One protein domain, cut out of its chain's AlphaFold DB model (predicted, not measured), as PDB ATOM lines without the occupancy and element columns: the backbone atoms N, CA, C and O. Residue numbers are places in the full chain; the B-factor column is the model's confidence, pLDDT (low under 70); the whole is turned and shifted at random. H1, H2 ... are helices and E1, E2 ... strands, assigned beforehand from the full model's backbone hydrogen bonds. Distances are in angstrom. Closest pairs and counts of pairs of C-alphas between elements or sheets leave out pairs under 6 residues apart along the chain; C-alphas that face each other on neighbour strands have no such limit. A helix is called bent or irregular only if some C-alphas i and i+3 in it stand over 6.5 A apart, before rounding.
ATOM      1  N   ASP A 275     -24.017   4.522   1.132       60.84
ATOM      2  CA  ASP A 275     -23.765   5.917   0.775       60.84
ATOM      3  C   ASP A 275     -24.949   6.507  -0.004       60.84
ATOM      4  O   ASP A 275     -25.111   6.311  -1.214       60.84
ATOM      5  N   ALA A 276     -25.771   7.279   0.705       64.38
ATOM      6  CA  ALA A 276     -26.896   8.038   0.177       64.38
ATOM      7  C   ALA A 276     -26.420   9.404  -0.360       64.38
ATOM      8  O   ALA A 276     -26.748  10.471   0.165       64.38
ATOM      9  N   LYS A 277     -25.613   9.357  -1.430       61.31
ATOM     10  CA  LYS A 277     -24.983  10.516  -2.090       61.31
ATOM     11  C   LYS A 277     -25.582  10.788  -3.473       61.31
ATOM     12  O   LYS A 277     -24.993  10.439  -4.492       61.31
ATOM     13  N   ASN A 278     -26.765  11.406  -3.530       59.28
ATOM     14  CA  ASN A 278     -27.444  11.681  -4.803       59.28
ATOM     15  C   ASN A 278     -28.391  12.895  -4.722       59.28
ATOM     16  O   ASN A 278     -29.210  12.994  -3.813       59.28
ATOM     17  N   ARG A 279     -28.357  13.783  -5.726       55.00
ATOM     18  CA  ARG A 279     -29.314  14.900  -5.897       55.00
ATOM     19  C   ARG A 279     -30.767  14.419  -6.041       55.00
ATOM     20  O   ARG A 279     -31.696  15.178  -5.776       55.00
ATOM     21  N   GLU A 280     -30.978  13.167  -6.434       52.47
ATOM     22  CA  GLU A 280     -32.301  12.539  -6.467       52.47
ATOM     23  C   GLU A 280     -32.866  12.313  -5.057       52.47
ATOM     24  O   GLU A 280     -34.062  12.505  -4.888       52.47
ATOM     25  N   LEU A 281     -32.047  12.078  -4.020       55.84
ATOM     26  CA  LEU A 281     -32.519  11.950  -2.627       55.84
ATOM     27  C   LEU A 281     -33.142  13.240  -2.075       55.84
ATOM     28  O   LEU A 281     -33.947  13.186  -1.157       55.84
ATOM     29  N   ILE A 282     -32.861  14.400  -2.668       57.34
ATOM     30  CA  ILE A 282     -33.612  15.626  -2.366       57.34
ATOM     31  C   ILE A 282     -35.023  15.583  -2.972       57.34
ATOM     32  O   ILE A 282     -35.977  16.045  -2.356       57.34
ATOM     33  N   LYS A 283     -35.173  15.036  -4.183       58.31
ATOM     34  CA  LYS A 283     -36.458  14.968  -4.900       58.31
ATOM     35  C   LYS A 283     -37.332  13.794  -4.457       58.31
ATOM     36  O   LYS A 283     -38.553  13.888  -4.527       58.31
ATOM     37  N   SER A 284     -36.712  12.685  -4.064       59.62
ATOM     38  CA  SER A 284     -37.375  11.419  -3.765       59.62
ATOM     39  C   SER A 284     -37.035  10.855  -2.388       59.62
ATOM     40  O   SER A 284     -37.595   9.823  -2.053       59.62
ATOM     41  N   GLY A 285     -36.204  11.502  -1.561       64.38
ATOM     42  CA  GLY A 285     -35.767  11.009  -0.240       64.38
ATOM     43  C   GLY A 285     -36.881  10.458   0.658       64.38
ATOM     44  O   GLY A 285     -36.759   9.321   1.108       64.38
ATOM     45  N   PRO A 286     -38.007  11.172   0.850       67.25
ATOM     46  CA  PRO A 286     -39.153  10.646   1.597       67.25
ATOM     47  C   PRO A 286     -39.788   9.408   0.940       67.25
ATOM     48  O   PRO A 286     -40.193   8.473   1.624       67.25
ATOM     49  N   ALA A 287     -39.850   9.354  -0.395       63.88
ATOM     50  CA  ALA A 287     -40.350   8.183  -1.115       63.88
ATOM     51  C   ALA A 287     -39.366   7.001  -1.031       63.88
ATOM     52  O   ALA A 287     -39.786   5.889  -0.732       63.88
ATOM     53  N   PHE A 288     -38.071   7.248  -1.238       66.62
ATOM     54  CA  PHE A 288     -36.953   6.321  -1.054       66.62
ATOM     55  C   PHE A 288     -37.010   5.680   0.335       66.62
ATOM     56  O   PHE A 288     -37.108   4.462   0.442       66.62
ATOM     57  N   ALA A 289     -37.074   6.499   1.386       67.44
ATOM     58  CA  ALA A 289     -37.130   6.035   2.763       67.44
ATOM     59  C   ALA A 289     -38.381   5.177   3.032       67.44
ATOM     60  O   ALA A 289     -38.265   4.075   3.569       67.44
ATOM     61  N   ARG A 290     -39.554   5.601   2.538       67.50
ATOM     62  CA  ARG A 290     -40.809   4.834   2.634       67.50
ATOM     63  C   ARG A 290     -40.774   3.485   1.899       67.50
ATOM     64  O   ARG A 290     -41.401   2.540   2.361       67.50
ATOM     65  N   HIS A 291     -40.072   3.376   0.769       62.84
ATOM     66  CA  HIS A 291     -39.946   2.114   0.017       62.84
ATOM     67  C   HIS A 291     -38.897   1.156   0.607       62.84
ATOM     68  O   HIS A 291     -38.873  -0.023   0.250       62.84
ATOM     69  N   ILE A 292     -38.002   1.659   1.460       65.50
ATOM     70  CA  ILE A 292     -36.852   0.915   1.983       65.50
ATOM     71  C   ILE A 292     -37.121   0.374   3.392       65.50
ATOM     72  O   ILE A 292     -36.762  -0.776   3.653       65.50
ATOM     73  N   GLY A 293     -37.803   1.150   4.242       64.50
ATOM     74  CA  GLY A 293     -38.116   0.792   5.629       64.50
ATOM     75  C   GLY A 293     -36.933   0.994   6.582       64.50
ATOM     76  O   GLY A 293     -35.773   0.841   6.190       64.50
ATOM     77  N   ASP A 294     -37.227   1.345   7.835       69.50
ATOM     78  CA  ASP A 294     -36.234   1.857   8.792       69.50
ATOM     79  C   ASP A 294     -35.031   0.932   8.989       69.50
ATOM     80  O   ASP A 294     -33.897   1.398   8.902       69.50
ATOM     81  N   ASP A 295     -35.240  -0.379   9.133       66.69
ATOM     82  CA  ASP A 295     -34.161  -1.364   9.335       66.69
ATOM     83  C   ASP A 295     -33.064  -1.310   8.261       66.69
ATOM     84  O   ASP A 295     -31.900  -1.593   8.538       66.69
ATOM     85  N   ARG A 296     -33.418  -0.925   7.029       66.06
ATOM     86  CA  ARG A 296     -32.469  -0.760   5.920       66.06
ATOM     87  C   ARG A 296     -31.915   0.662   5.817       66.06
ATOM     88  O   ARG A 296     -30.829   0.835   5.268       66.06
ATOM     89  N   LEU A 297     -32.617   1.665   6.347       69.25
ATOM     90  CA  LEU A 297     -32.112   3.039   6.472       69.25
ATOM     91  C   LEU A 297     -31.052   3.153   7.573       69.25
ATOM     92  O   LEU A 297     -30.100   3.913   7.410       69.25
ATOM     93  N   ARG A 298     -31.135   2.321   8.623       70.19
ATOM     94  CA  ARG A 298     -30.091   2.194   9.660       70.19
ATOM     95  C   ARG A 298     -28.708   1.824   9.108       70.19
ATOM     96  O   ARG A 298     -27.699   2.151   9.721       70.19
ATOM     97  N   LEU A 299     -28.652   1.188   7.934       67.31
ATOM     98  CA  LEU A 299     -27.405   0.806   7.255       67.31
ATOM     99  C   LEU A 299     -26.749   1.983   6.500       67.31
ATOM    100  O   LEU A 299     -25.585   1.914   6.098       67.31
ATOM    101  N   VAL A 300     -27.489   3.072   6.279       70.50
ATOM    102  CA  VAL A 300     -27.002   4.267   5.587       70.50
ATOM    103  C   VAL A 300     -26.290   5.170   6.591       70.50
ATOM    104  O   VAL A 300     -26.923   5.904   7.352       70.50
ATOM    105  N   ARG A 301     -24.953   5.125   6.576       69.38
ATOM    106  CA  ARG A 301     -24.106   5.957   7.444       69.38
ATOM    107  C   ARG A 301     -23.838   7.338   6.852       69.38
ATOM    108  O   ARG A 301     -23.843   8.322   7.580       69.38
ATOM    109  N   ASN A 302     -23.639   7.419   5.535       69.31
ATOM    110  CA  ASN A 302     -23.291   8.657   4.839       69.31
ATOM    111  C   ASN A 302     -24.494   9.204   4.058       69.31
ATOM    112  O   ASN A 302     -24.901   8.623   3.049       69.31
ATOM    113  N   TRP A 303     -25.012  10.358   4.472       74.62
ATOM    114  CA  TRP A 303     -26.132  11.059   3.842       74.62
ATOM    115  C   TRP A 303     -25.687  12.397   3.253       74.62
ATOM    116  O   TRP A 303     -24.976  13.151   3.914       74.62
ATOM    117  N   ALA A 304     -26.114  12.724   2.027       73.44
ATOM    118  CA  ALA A 304     -25.727  13.972   1.370       73.44
ATOM    119  C   ALA A 304     -26.857  14.620   0.550       73.44
ATOM    120  O   ALA A 304     -27.311  14.076  -0.462       73.44
ATOM    121  N   TRP A 305     -27.241  15.839   0.931       74.94
ATOM    122  CA  TRP A 305     -28.212  16.670   0.223       74.94
ATOM    123  C   TRP A 305     -27.482  17.758  -0.588       74.94
ATOM    124  O   TRP A 305     -27.047  18.779  -0.057       74.94
ATOM    125  N   PHE A 306     -27.378  17.546  -1.905       67.44
ATOM    126  CA  PHE A 306     -26.792  18.481  -2.878       67.44
ATOM    127  C   PHE A 306     -27.848  19.347  -3.597       67.44
ATOM    128  O   PHE A 306     -28.440  18.922  -4.596       67.44
ATOM    129  N   THR A 307     -28.072  20.583  -3.149       63.66
ATOM    130  CA  THR A 307     -28.843  21.574  -3.930       63.66
ATOM    131  C   THR A 307     -27.902  22.461  -4.754       63.66
ATOM    132  O   THR A 307     -26.706  22.513  -4.495       63.66
ATOM    133  N   ALA A 308     -28.426  23.226  -5.717       57.62
ATOM    134  CA  ALA A 308     -27.614  24.146  -6.530       57.62
ATOM    135  C   ALA A 308     -27.033  25.354  -5.752       57.62
ATOM    136  O   ALA A 308     -26.381  26.203  -6.353       57.62
ATOM    137  N   LYS A 309     -27.311  25.465  -4.444       63.44
ATOM    138  CA  LYS A 309     -26.848  26.555  -3.566       63.44
ATOM    139  C   LYS A 309     -26.415  26.106  -2.164       63.44
ATOM    140  O   LYS A 309     -25.886  26.915  -1.427       63.44
ATOM    141  N   ARG A 310     -26.675  24.869  -1.748       68.38
ATOM    142  CA  ARG A 310     -26.435  24.384  -0.377       68.38
ATOM    143  C   ARG A 310     -25.976  22.936  -0.435       68.38
ATOM    144  O   ARG A 310     -26.643  22.137  -1.104       68.38
ATOM    145  N   TYR A 311     -24.915  22.612   0.295       70.69
ATOM    146  CA  TYR A 311     -24.489  21.245   0.568       70.69
ATOM    147  C   TYR A 311     -24.652  20.953   2.060       70.69
ATOM    148  O   TYR A 311     -24.121  21.691   2.887       70.69
ATOM    149  N   LEU A 312     -25.375  19.882   2.393       75.06
ATOM    150  CA  LEU A 312     -25.382  19.300   3.735       75.06
ATOM    151  C   LEU A 312     -24.980  17.830   3.655       75.06
ATOM    152  O   LEU A 312     -25.530  17.067   2.855       75.06
ATOM    153  N   TYR A 313     -24.059  17.444   4.526       76.06
ATOM    154  CA  TYR A 313     -23.543  16.101   4.703       76.06
ATOM    155  C   TYR A 313     -23.672  15.673   6.163       76.06
ATOM    156  O   TYR A 313     -23.335  16.436   7.071       76.06
ATOM    157  N   ILE A 314     -24.132  14.446   6.380       73.94
ATOM    158  CA  ILE A 314     -24.215  13.819   7.699       73.94
ATOM    159  C   ILE A 314     -23.538  12.453   7.593       73.94
ATOM    160  O   ILE A 314     -23.946  11.621   6.782       73.94
ATOM    161  N   ASN A 315     -22.505  12.233   8.399       72.44
ATOM    162  CA  ASN A 315     -21.835  10.944   8.554       72.44
ATOM    163  C   ASN A 315     -22.121  10.402   9.957       72.44
ATOM    164  O   ASN A 315     -21.825  11.074  10.945       72.44
ATOM    165  N   ILE A 316     -22.692   9.205  10.032       72.62
ATOM    166  CA  ILE A 316     -23.064   8.524  11.273       72.62
ATOM    167  C   ILE A 316     -22.031   7.423  11.538       72.62
ATOM    168  O   ILE A 316     -21.911   6.467  10.769       72.62
ATOM    169  N   GLN A 317     -21.257   7.599  12.606       68.06
ATOM    170  CA  GLN A 317     -20.184   6.705  13.034       68.06
ATOM    171  C   GLN A 317     -20.730   5.428  13.700       68.06
ATOM    172  O   GLN A 317     -21.934   5.268  13.903       68.06
ATOM    173  N   GLU A 318     -19.842   4.470  13.982       62.09
ATOM    174  CA  GLU A 318     -20.214   3.132  14.480       62.09
ATOM    175  C   GLU A 318     -20.656   3.123  15.953       62.09
ATOM    176  O   GLU A 318     -21.372   2.220  16.374       62.09
ATOM    177  N   ASP A 319     -20.285   4.160  16.703       62.31
ATOM    178  CA  ASP A 319     -20.748   4.501  18.053       62.31
ATOM    179  C   ASP A 319     -22.082   5.281  18.063       62.31
ATOM    180  O   ASP A 319     -22.614   5.594  19.128       62.31
ATOM    181  N   GLY A 320     -22.622   5.611  16.884       63.94
ATOM    182  CA  GLY A 320     -23.811   6.446  16.712       63.94
ATOM    183  C   GLY A 320     -23.543   7.954  16.671       63.94
ATOM    184  O   GLY A 320     -24.480   8.723  16.422       63.94
ATOM    185  N   ALA A 321     -22.294   8.402  16.857       68.12
ATOM    186  CA  ALA A 321     -21.934   9.816  16.782       68.12
ATOM    187  C   ALA A 321     -22.168  10.374  15.368       68.12
ATOM    188  O   ALA A 321     -21.996   9.683  14.358       68.12
ATOM    189  N   ARG A 322     -22.596  11.637  15.273       76.31
ATOM    190  CA  ARG A 322     -23.048  12.240  14.010       76.31
ATOM    191  C   ARG A 322     -22.188  13.448  13.651       76.31
ATOM    192  O   ARG A 322     -22.289  14.501  14.269       76.31
ATOM    193  N   ASN A 323     -21.355  13.288  12.627       75.69
ATOM    194  CA  ASN A 323     -20.517  14.350  12.079       75.69
ATOM    195  C   ASN A 323     -21.263  15.107  10.985       75.69
ATOM    196  O   ASN A 323     -21.632  14.533   9.956       75.69
ATOM    197  N   PHE A 324     -21.428  16.409  11.190       76.38
ATOM    198  CA  PHE A 324     -22.082  17.312  10.252       76.38
ATOM    199  C   PHE A 324     -21.034  18.105   9.471       76.38
ATOM    200  O   PHE A 324     -20.188  18.775  10.057       76.38
ATOM    201  N   ILE A 325     -21.104  18.055   8.141       76.44
ATOM    202  CA  ILE A 325     -20.310  18.913   7.255       76.44
ATOM    203  C   ILE A 325     -21.295  19.657   6.355       76.44
ATOM    204  O   ILE A 325     -22.133  19.044   5.699       76.44
ATOM    205  N   TYR A 326     -21.201  20.978   6.306       74.38
ATOM    206  CA  TYR A 326     -21.953  21.808   5.370       74.38
ATOM    207  C   TYR A 326     -20.970  22.636   4.543       74.38
ATOM    208  O   TYR A 326     -19.877  22.953   5.007       74.38
ATOM    209  N   ASP A 327     -21.349  22.959   3.310       68.38
ATOM    210  CA  ASP A 327     -20.568  23.841   2.440       68.38
ATOM    211  C   ASP A 327     -21.499  24.774   1.656       68.38
ATOM    212  O   ASP A 327     -22.677  24.470   1.409       68.38
ATOM    213  N   SER A 328     -20.962  25.927   1.274       65.31
ATOM    214  CA  SER A 328     -21.674  26.994   0.578       65.31
ATOM    215  C   SER A 328     -20.862  27.500  -0.620       65.31
ATOM    216  O   SER A 328     -19.633  27.435  -0.607       65.31
ATOM    217  N   PRO A 329     -21.510  28.002  -1.688       64.94
ATOM    218  CA  PRO A 329     -20.805  28.560  -2.835       64.94
ATOM    219  C   PRO A 329     -19.889  29.707  -2.394       64.94
ATOM    220  O   PRO A 329     -20.363  30.715  -1.869       64.94
ATOM    221  N   LYS A 330     -18.579  29.548  -2.619       65.94
ATOM    222  CA  LYS A 330     -17.562  30.543  -2.248       65.94
ATOM    223  C   LYS A 330     -17.928  31.925  -2.800       65.94
ATOM    224  O   LYS A 330     -18.188  32.053  -3.995       65.94
ATOM    225  N   GLY A 331     -17.910  32.941  -1.937       65.44
ATOM    226  CA  GLY A 331     -18.272  34.315  -2.299       65.44
ATOM    227  C   GLY A 331     -19.777  34.616  -2.272       65.44
ATOM    228  O   GLY A 331     -20.226  35.495  -3.006       65.44
ATOM    229  N   ASN A 332     -20.575  33.902  -1.470       71.38
ATOM    230  CA  ASN A 332     -21.959  34.296  -1.200       71.38
ATOM    231  C   ASN A 332     -22.371  34.055   0.264       71.38
ATOM    232  O   ASN A 332     -22.890  32.996   0.626       71.38
ATOM    233  N   ASP A 333     -22.171  35.078   1.091       73.38
ATOM    234  CA  ASP A 333     -22.340  34.988   2.544       73.38
ATOM    235  C   ASP A 333     -23.813  34.856   2.973       73.38
ATOM    236  O   ASP A 333     -24.098  34.197   3.969       73.38
ATOM    237  N   GLU A 334     -24.769  35.379   2.192       72.44
ATOM    238  CA  GLU A 334     -26.209  35.144   2.415       72.44
ATOM    239  C   GLU A 334     -26.552  33.649   2.322       72.44
ATOM    240  O   GLU A 334     -27.268  33.095   3.159       72.44
ATOM    241  N   ILE A 335     -26.030  32.976   1.292       69.50
ATOM    242  CA  ILE A 335     -26.224  31.541   1.096       69.50
ATOM    243  C   ILE A 335     -25.458  30.745   2.163       69.50
ATOM    244  O   ILE A 335     -25.987  29.741   2.640       69.50
ATOM    245  N   GLY A 336     -24.270  31.203   2.574       71.06
ATOM    246  CA  GLY A 336     -23.514  30.638   3.697       71.06
ATOM    247  C   GLY A 336     -24.288  30.689   5.017       71.06
ATOM    248  O   GLY A 336     -24.479  29.656   5.657       71.06
ATOM    249  N   ALA A 337     -24.826  31.857   5.377       76.12
ATOM    250  CA  ALA A 337     -25.634  32.051   6.580       76.12
ATOM    251  C   ALA A 337     -26.890  31.164   6.591       76.12
ATOM    252  O   ALA A 337     -27.207  30.551   7.608       76.12
ATOM    253  N   VAL A 338     -27.577  31.021   5.451       75.69
ATOM    254  CA  VAL A 338     -28.751  30.138   5.336       75.69
ATOM    255  C   VAL A 338     -28.371  28.648   5.322       75.69
ATOM    256  O   VAL A 338     -29.139  27.815   5.806       75.69
ATOM    257  N   ALA A 339     -27.203  28.275   4.791       73.56
ATOM    258  CA  ALA A 339     -26.699  26.903   4.896       73.56
ATOM    259  C   ALA A 339     -26.383  26.542   6.358       73.56
ATOM    260  O   ALA A 339     -26.796  25.479   6.819       73.56
ATOM    261  N   LEU A 340     -25.745  27.460   7.094       79.19
ATOM    262  CA  LEU A 340     -25.493  27.350   8.532       79.19
ATOM    263  C   LEU A 340     -26.800  27.268   9.337       79.19
ATOM    264  O   LEU A 340     -26.954  26.346  10.129       79.19
ATOM    265  N   GLU A 341     -27.775  28.152   9.083       83.00
ATOM    266  CA  GLU A 341     -29.096  28.133   9.737       83.00
ATOM    267  C   GLU A 341     -29.758  26.746   9.633       83.00
ATOM    268  O   GLU A 341     -30.206  26.182  10.634       83.00
ATOM    269  N   ARG A 342     -29.784  26.162   8.425       80.75
ATOM    270  CA  ARG A 342     -30.392  24.843   8.192       80.75
ATOM    271  C   ARG A 342     -29.551  23.693   8.732       80.75
ATOM    272  O   ARG A 342     -30.134  22.718   9.193       80.75
ATOM    273  N   ALA A 343     -28.222  23.801   8.740       80.25
ATOM    274  CA  ALA A 343     -27.368  22.835   9.428       80.25
ATOM    275  C   ALA A 343     -27.648  22.838  10.943       80.25
ATOM    276  O   ALA A 343     -27.847  21.777  11.525       80.25
ATOM    277  N   THR A 344     -27.757  24.014  11.573       83.50
ATOM    278  CA  THR A 344     -28.091  24.154  13.000       83.50
ATOM    279  C   THR A 344     -29.497  23.649  13.329       83.50
ATOM    280  O   THR A 344     -29.680  22.990  14.350       83.50
ATOM    281  N   GLU A 345     -30.491  23.908  12.475       85.44
ATOM    282  CA  GLU A 345     -31.847  23.367  12.643       85.44
ATOM    283  C   GLU A 345     -31.873  21.832  12.528       85.44
ATOM    284  O   GLU A 345     -32.522  21.166  13.335       85.44
ATOM    285  N   VAL A 346     -31.124  21.258  11.577       84.62
ATOM    286  CA  VAL A 346     -30.971  19.801  11.442       84.62
ATOM    287  C   VAL A 346     -30.263  19.193  12.653       84.62
ATOM    288  O   VAL A 346     -30.737  18.178  13.152       84.62
ATOM    289  N   MET A 347     -29.177  19.799  13.150       83.88
ATOM    290  CA  MET A 347     -28.469  19.307  14.341       83.88
ATOM    291  C   MET A 347     -29.403  19.258  15.555       83.88
ATOM    292  O   MET A 347     -29.594  18.185  16.115       83.88
ATOM    293  N   LYS A 348     -30.106  20.357  15.864       85.12
ATOM    294  CA  LYS A 348     -31.062  20.422  16.987       85.12
ATOM    295  C   LYS A 348     -32.217  19.425  16.886       85.12
ATOM    296  O   LYS A 348     -32.645  18.873  17.891       85.12
ATOM    297  N   TYR A 349     -32.737  19.185  15.682       84.19
ATOM    298  CA  TYR A 349     -33.765  18.161  15.474       84.19
ATOM    299  C   TYR A 349     -33.214  16.733  15.664       84.19
ATOM    300  O   TYR A 349     -33.933  15.835  16.097       84.19
ATOM    301  N   LEU A 350     -31.934  16.521  15.354       81.12
ATOM    302  CA  LEU A 350     -31.263  15.229  15.441       81.12
ATOM    303  C   LEU A 350     -30.613  14.946  16.808       81.12
ATOM    304  O   LEU A 350     -30.296  13.789  17.069       81.12
ATOM    305  N   GLU A 351     -30.471  15.934  17.691       75.12
ATOM    306  CA  GLU A 351     -30.038  15.770  19.092       75.12
ATOM    307  C   GLU A 351     -31.044  14.971  19.957       75.12
ATOM    308  O   GLU A 351     -30.711  14.558  21.066       75.12
ATOM    309  N   ALA A 352     -32.255  14.698  19.452       62.78
ATOM    310  CA  ALA A 352     -33.221  13.814  20.103       62.78
ATOM    311  C   ALA A 352     -32.707  12.350  20.191       62.78
ATOM    312  O   ALA A 352     -32.166  11.826  19.209       62.78
ATOM    313  N   PRO A 353     -32.894  11.656  21.335       56.12
ATOM    314  CA  PRO A 353     -32.162  10.426  21.666       56.12
ATOM    315  C   PRO A 353     -32.578   9.157  20.893       56.12
ATOM    316  O   PRO A 353     -31.891   8.141  20.982       56.12
ATOM    317  N   ASP A 354     -33.662   9.184  20.113       56.06
ATOM    318  CA  ASP A 354     -34.354   7.979  19.615       56.06
ATOM    319  C   ASP A 354     -33.670   7.219  18.452       56.06
ATOM    320  O   ASP A 354     -34.275   6.336  17.841       56.06
ATOM    321  N   SER A 355     -32.410   7.520  18.108       54.94
ATOM    322  CA  SER A 355     -31.651   6.700  17.145       54.94
ATOM    323  C   SER A 355     -30.152   6.650  17.436       54.94
ATOM    324  O   SER A 355     -29.398   7.556  17.084       54.94
ATOM    325  N   LEU A 356     -29.696   5.532  18.001       58.09
ATOM    326  CA  LEU A 356     -28.267   5.210  18.098       58.09
ATOM    327  C   LEU A 356     -27.655   4.812  16.741       58.09
ATOM    328  O   LEU A 356     -26.444   4.878  16.582       58.09
ATOM    329  N   PHE A 357     -28.462   4.409  15.749       65.38
ATOM    330  CA  PHE A 357     -27.963   3.838  14.491       65.38
ATOM    331  C   PHE A 357     -28.770   4.317  13.278       65.38
ATOM    332  O   PHE A 357     -29.886   3.857  13.038       65.38
ATOM    333  N   GLY A 358     -28.174   5.209  12.483       70.75
ATOM    334  CA  GLY A 358     -28.751   5.736  11.240       70.75
ATOM    335  C   GLY A 358     -29.925   6.706  11.432       70.75
ATOM    336  O   GLY A 358     -30.173   7.198  12.535       70.75
ATOM    337  N   LEU A 359     -30.640   6.994  10.339       76.44
ATOM    338  CA  LEU A 359     -31.823   7.868  10.322       76.44
ATOM    339  C   LEU A 359     -33.098   7.069  10.014       76.44
ATOM    340  O   LEU A 359     -33.093   6.234   9.108       76.44
ATOM    341  N   THR A 360     -34.196   7.369  10.709       82.38
ATOM    342  CA  THR A 360     -35.533   6.824  10.403       82.38
ATOM    343  C   THR A 360     -36.185   7.521   9.203       82.38
ATOM    344  O   THR A 360     -35.778   8.611   8.799       82.38
ATOM    345  N   PHE A 361     -37.246   6.939   8.642       80.31
ATOM    346  CA  PHE A 361     -38.068   7.534   7.585       80.31
ATOM    347  C   PHE A 361     -38.568   8.939   7.954       80.31
ATOM    348  O   PHE A 361     -38.529   9.847   7.116       80.31
ATOM    349  N   GLU A 362     -38.995   9.139   9.202       82.62
ATOM    350  CA  GLU A 362     -39.445  10.443   9.692       82.62
ATOM    351  C   GLU A 362     -38.286  11.440   9.757       82.62
ATOM    352  O   GLU A 362     -38.406  12.549   9.234       82.62
ATOM    353  N   GLN A 363     -37.131  11.020  10.284       83.81
ATOM    354  CA  GLN A 363     -35.936  11.858  10.359       83.81
ATOM    355  C   GLN A 363     -35.427  12.253   8.966       83.81
ATOM    356  O   GLN A 363     -35.188  13.432   8.712       83.81
ATOM    357  N   VAL A 364     -35.337  11.308   8.024       80.00
ATOM    358  CA  VAL A 364     -34.967  11.577   6.621       80.00
ATOM    359  C   VAL A 364     -35.955  12.545   5.969       80.00
ATOM    360  O   VAL A 364     -35.545  13.451   5.237       80.00
ATOM    361  N   THR A 365     -37.252  12.393   6.247       81.94
ATOM    362  CA  THR A 365     -38.294  13.288   5.729       81.94
ATOM    363  C   THR A 365     -38.146  14.697   6.301       81.94
ATOM    364  O   THR A 365     -38.130  15.660   5.530       81.94
ATOM    365  N   LYS A 366     -37.950  14.838   7.618       84.81
ATOM    366  CA  LYS A 366     -37.818  16.139   8.286       84.81
ATOM    367  C   LYS A 366     -36.517  16.859   7.921       84.81
ATOM    368  O   LYS A 366     -36.555  18.045   7.608       84.81
ATOM    369  N   VAL A 367     -35.385  16.156   7.857       83.44
ATOM    370  CA  VAL A 367     -34.113  16.727   7.377       83.44
ATOM    371  C   VAL A 367     -34.244  17.192   5.923       83.44
ATOM    372  O   VAL A 367     -33.796  18.287   5.585       83.44
ATOM    373  N   THR A 368     -34.927  16.420   5.069       79.56
ATOM    374  CA  THR A 368     -35.176  16.826   3.676       79.56
ATOM    375  C   THR A 368     -36.072  18.070   3.593       79.56
ATOM    376  O   THR A 368     -35.771  18.961   2.803       79.56
ATOM    377  N   GLU A 369     -37.116  18.180   4.425       82.56
ATOM    378  CA  GLU A 369     -37.957  19.385   4.546       82.56
ATOM    379  C   GLU A 369     -37.132  20.618   4.951       82.56
ATOM    380  O   GLU A 369     -37.232  21.661   4.303       82.56
ATOM    381  N   ILE A 370     -36.288  20.495   5.982       82.62
ATOM    382  CA  ILE A 370     -35.440  21.587   6.479       82.62
ATOM    383  C   ILE A 370     -34.466  22.047   5.383       82.62
ATOM    384  O   ILE A 370     -34.440  23.227   5.031       82.62
ATOM    385  N   VAL A 371     -33.708  21.129   4.771       77.56
ATOM    386  CA  VAL A 371     -32.720  21.469   3.728       77.56
ATOM    387  C   VAL A 371     -33.377  22.103   2.497       77.56
ATOM    388  O   VAL A 371     -32.823  23.050   1.922       77.56
ATOM    389  N   LEU A 372     -34.560  21.621   2.101       75.94
ATOM    390  CA  LEU A 372     -35.331  22.175   0.985       75.94
ATOM    391  C   LEU A 372     -36.055  23.481   1.303       75.94
ATOM    392  O   LEU A 372     -36.502  24.137   0.360       75.94
ATOM    393  N   ARG A 373     -36.186  23.876   2.578       77.56
ATOM    394  CA  ARG A 373     -37.012  25.027   2.953       77.56
ATOM    395  C   ARG A 373     -36.572  26.273   2.188       77.56
ATOM    396  O   ARG A 373     -35.415  26.719   2.262       77.56
ATOM    397  N   ILE A 374     -37.516  26.816   1.422       64.88
ATOM    398  CA  ILE A 374     -37.334  28.044   0.658       64.88
ATOM    399  C   ILE A 374     -37.310  29.184   1.669       64.88
ATOM    400  O   ILE A 374     -38.341  29.569   2.213       64.88
TER     401      ILE A 374
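AT A GLANCE: This is residues 275 to 374 of the 388 residues of an uncharacterized protein of Aureobasidium namibiae CBS 147.97 (UniProt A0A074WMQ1). A four-stranded sheet has three helices, H1, H4 and H3, side by side over one face, H4 between the other two; the other face is bare. The sheet E1 E2 E3 E4, mixed, and these helices make two layers, with short H2 at one end. The printed part has 100 residues, with elements in the order E1 H1 H2 E2 E3 E4 H3 H4, mixed class; it is compact, radius of gyration of the C-alphas 13.0 A, spanning 40 by 26 by 19 A.

HOW THE PARTS SIT: E2, residues 300 to 306, E3, 311 to 316, and E4, 322 to 327, form a meander, each strand the antiparallel neighbour of the one before; N 303 and O 314 are 2.8 A apart, N 313 and O 325 2.8 A, within hydrogen-bond range. E1, residues 275 to 277, is parallel to E2, with N 276 and O 302 2.8 A apart. H3, residues 333 to 350, lies over E3 and E4, its height over the sheet 9.1 A. H3 and H4, residues 361 to 372, form a helical hairpin; residues 342 to 350 of H3 alone touch H4, closest C-alphas Val 346 and Val 367, 6.0 A. H1, residues 280 to 292, touches H4, closest C-alphas Pro 286 and Thr 365, 5.0 A, at a shallow tilt of 10 degrees, opposite ways. E1, H1, H2, residues 294 to 297, and E2 form a strand-helix-strand unit, parallel neighbour strands joined through helices, with a right-handed crossover. Every O i to N i+4 pair is within hydrogen-bond range in H3 and H4, 7 of 9 in H1; H2 is too short for one.

IN THESE COORDINATES: H3 is 25.2 A long, E3 16.7 A, H4 16.3 A. H1 is irregular: C-alphas 283 and 286 are 8.3 A apart. E1 begins at C-alpha 275 (-23.765, 5.917, 0.775); H4 ends at C-alpha 372 (-35.331, 22.175, 0.985).

THE WHOLE: The C-alphas farthest apart, Asp 295 and Gly 331, are 40.8 A apart. The printed part has no cut and no long link. Mean pLDDT of the printed part is 70.8; 49 residues are under 70, among them 275 to 297.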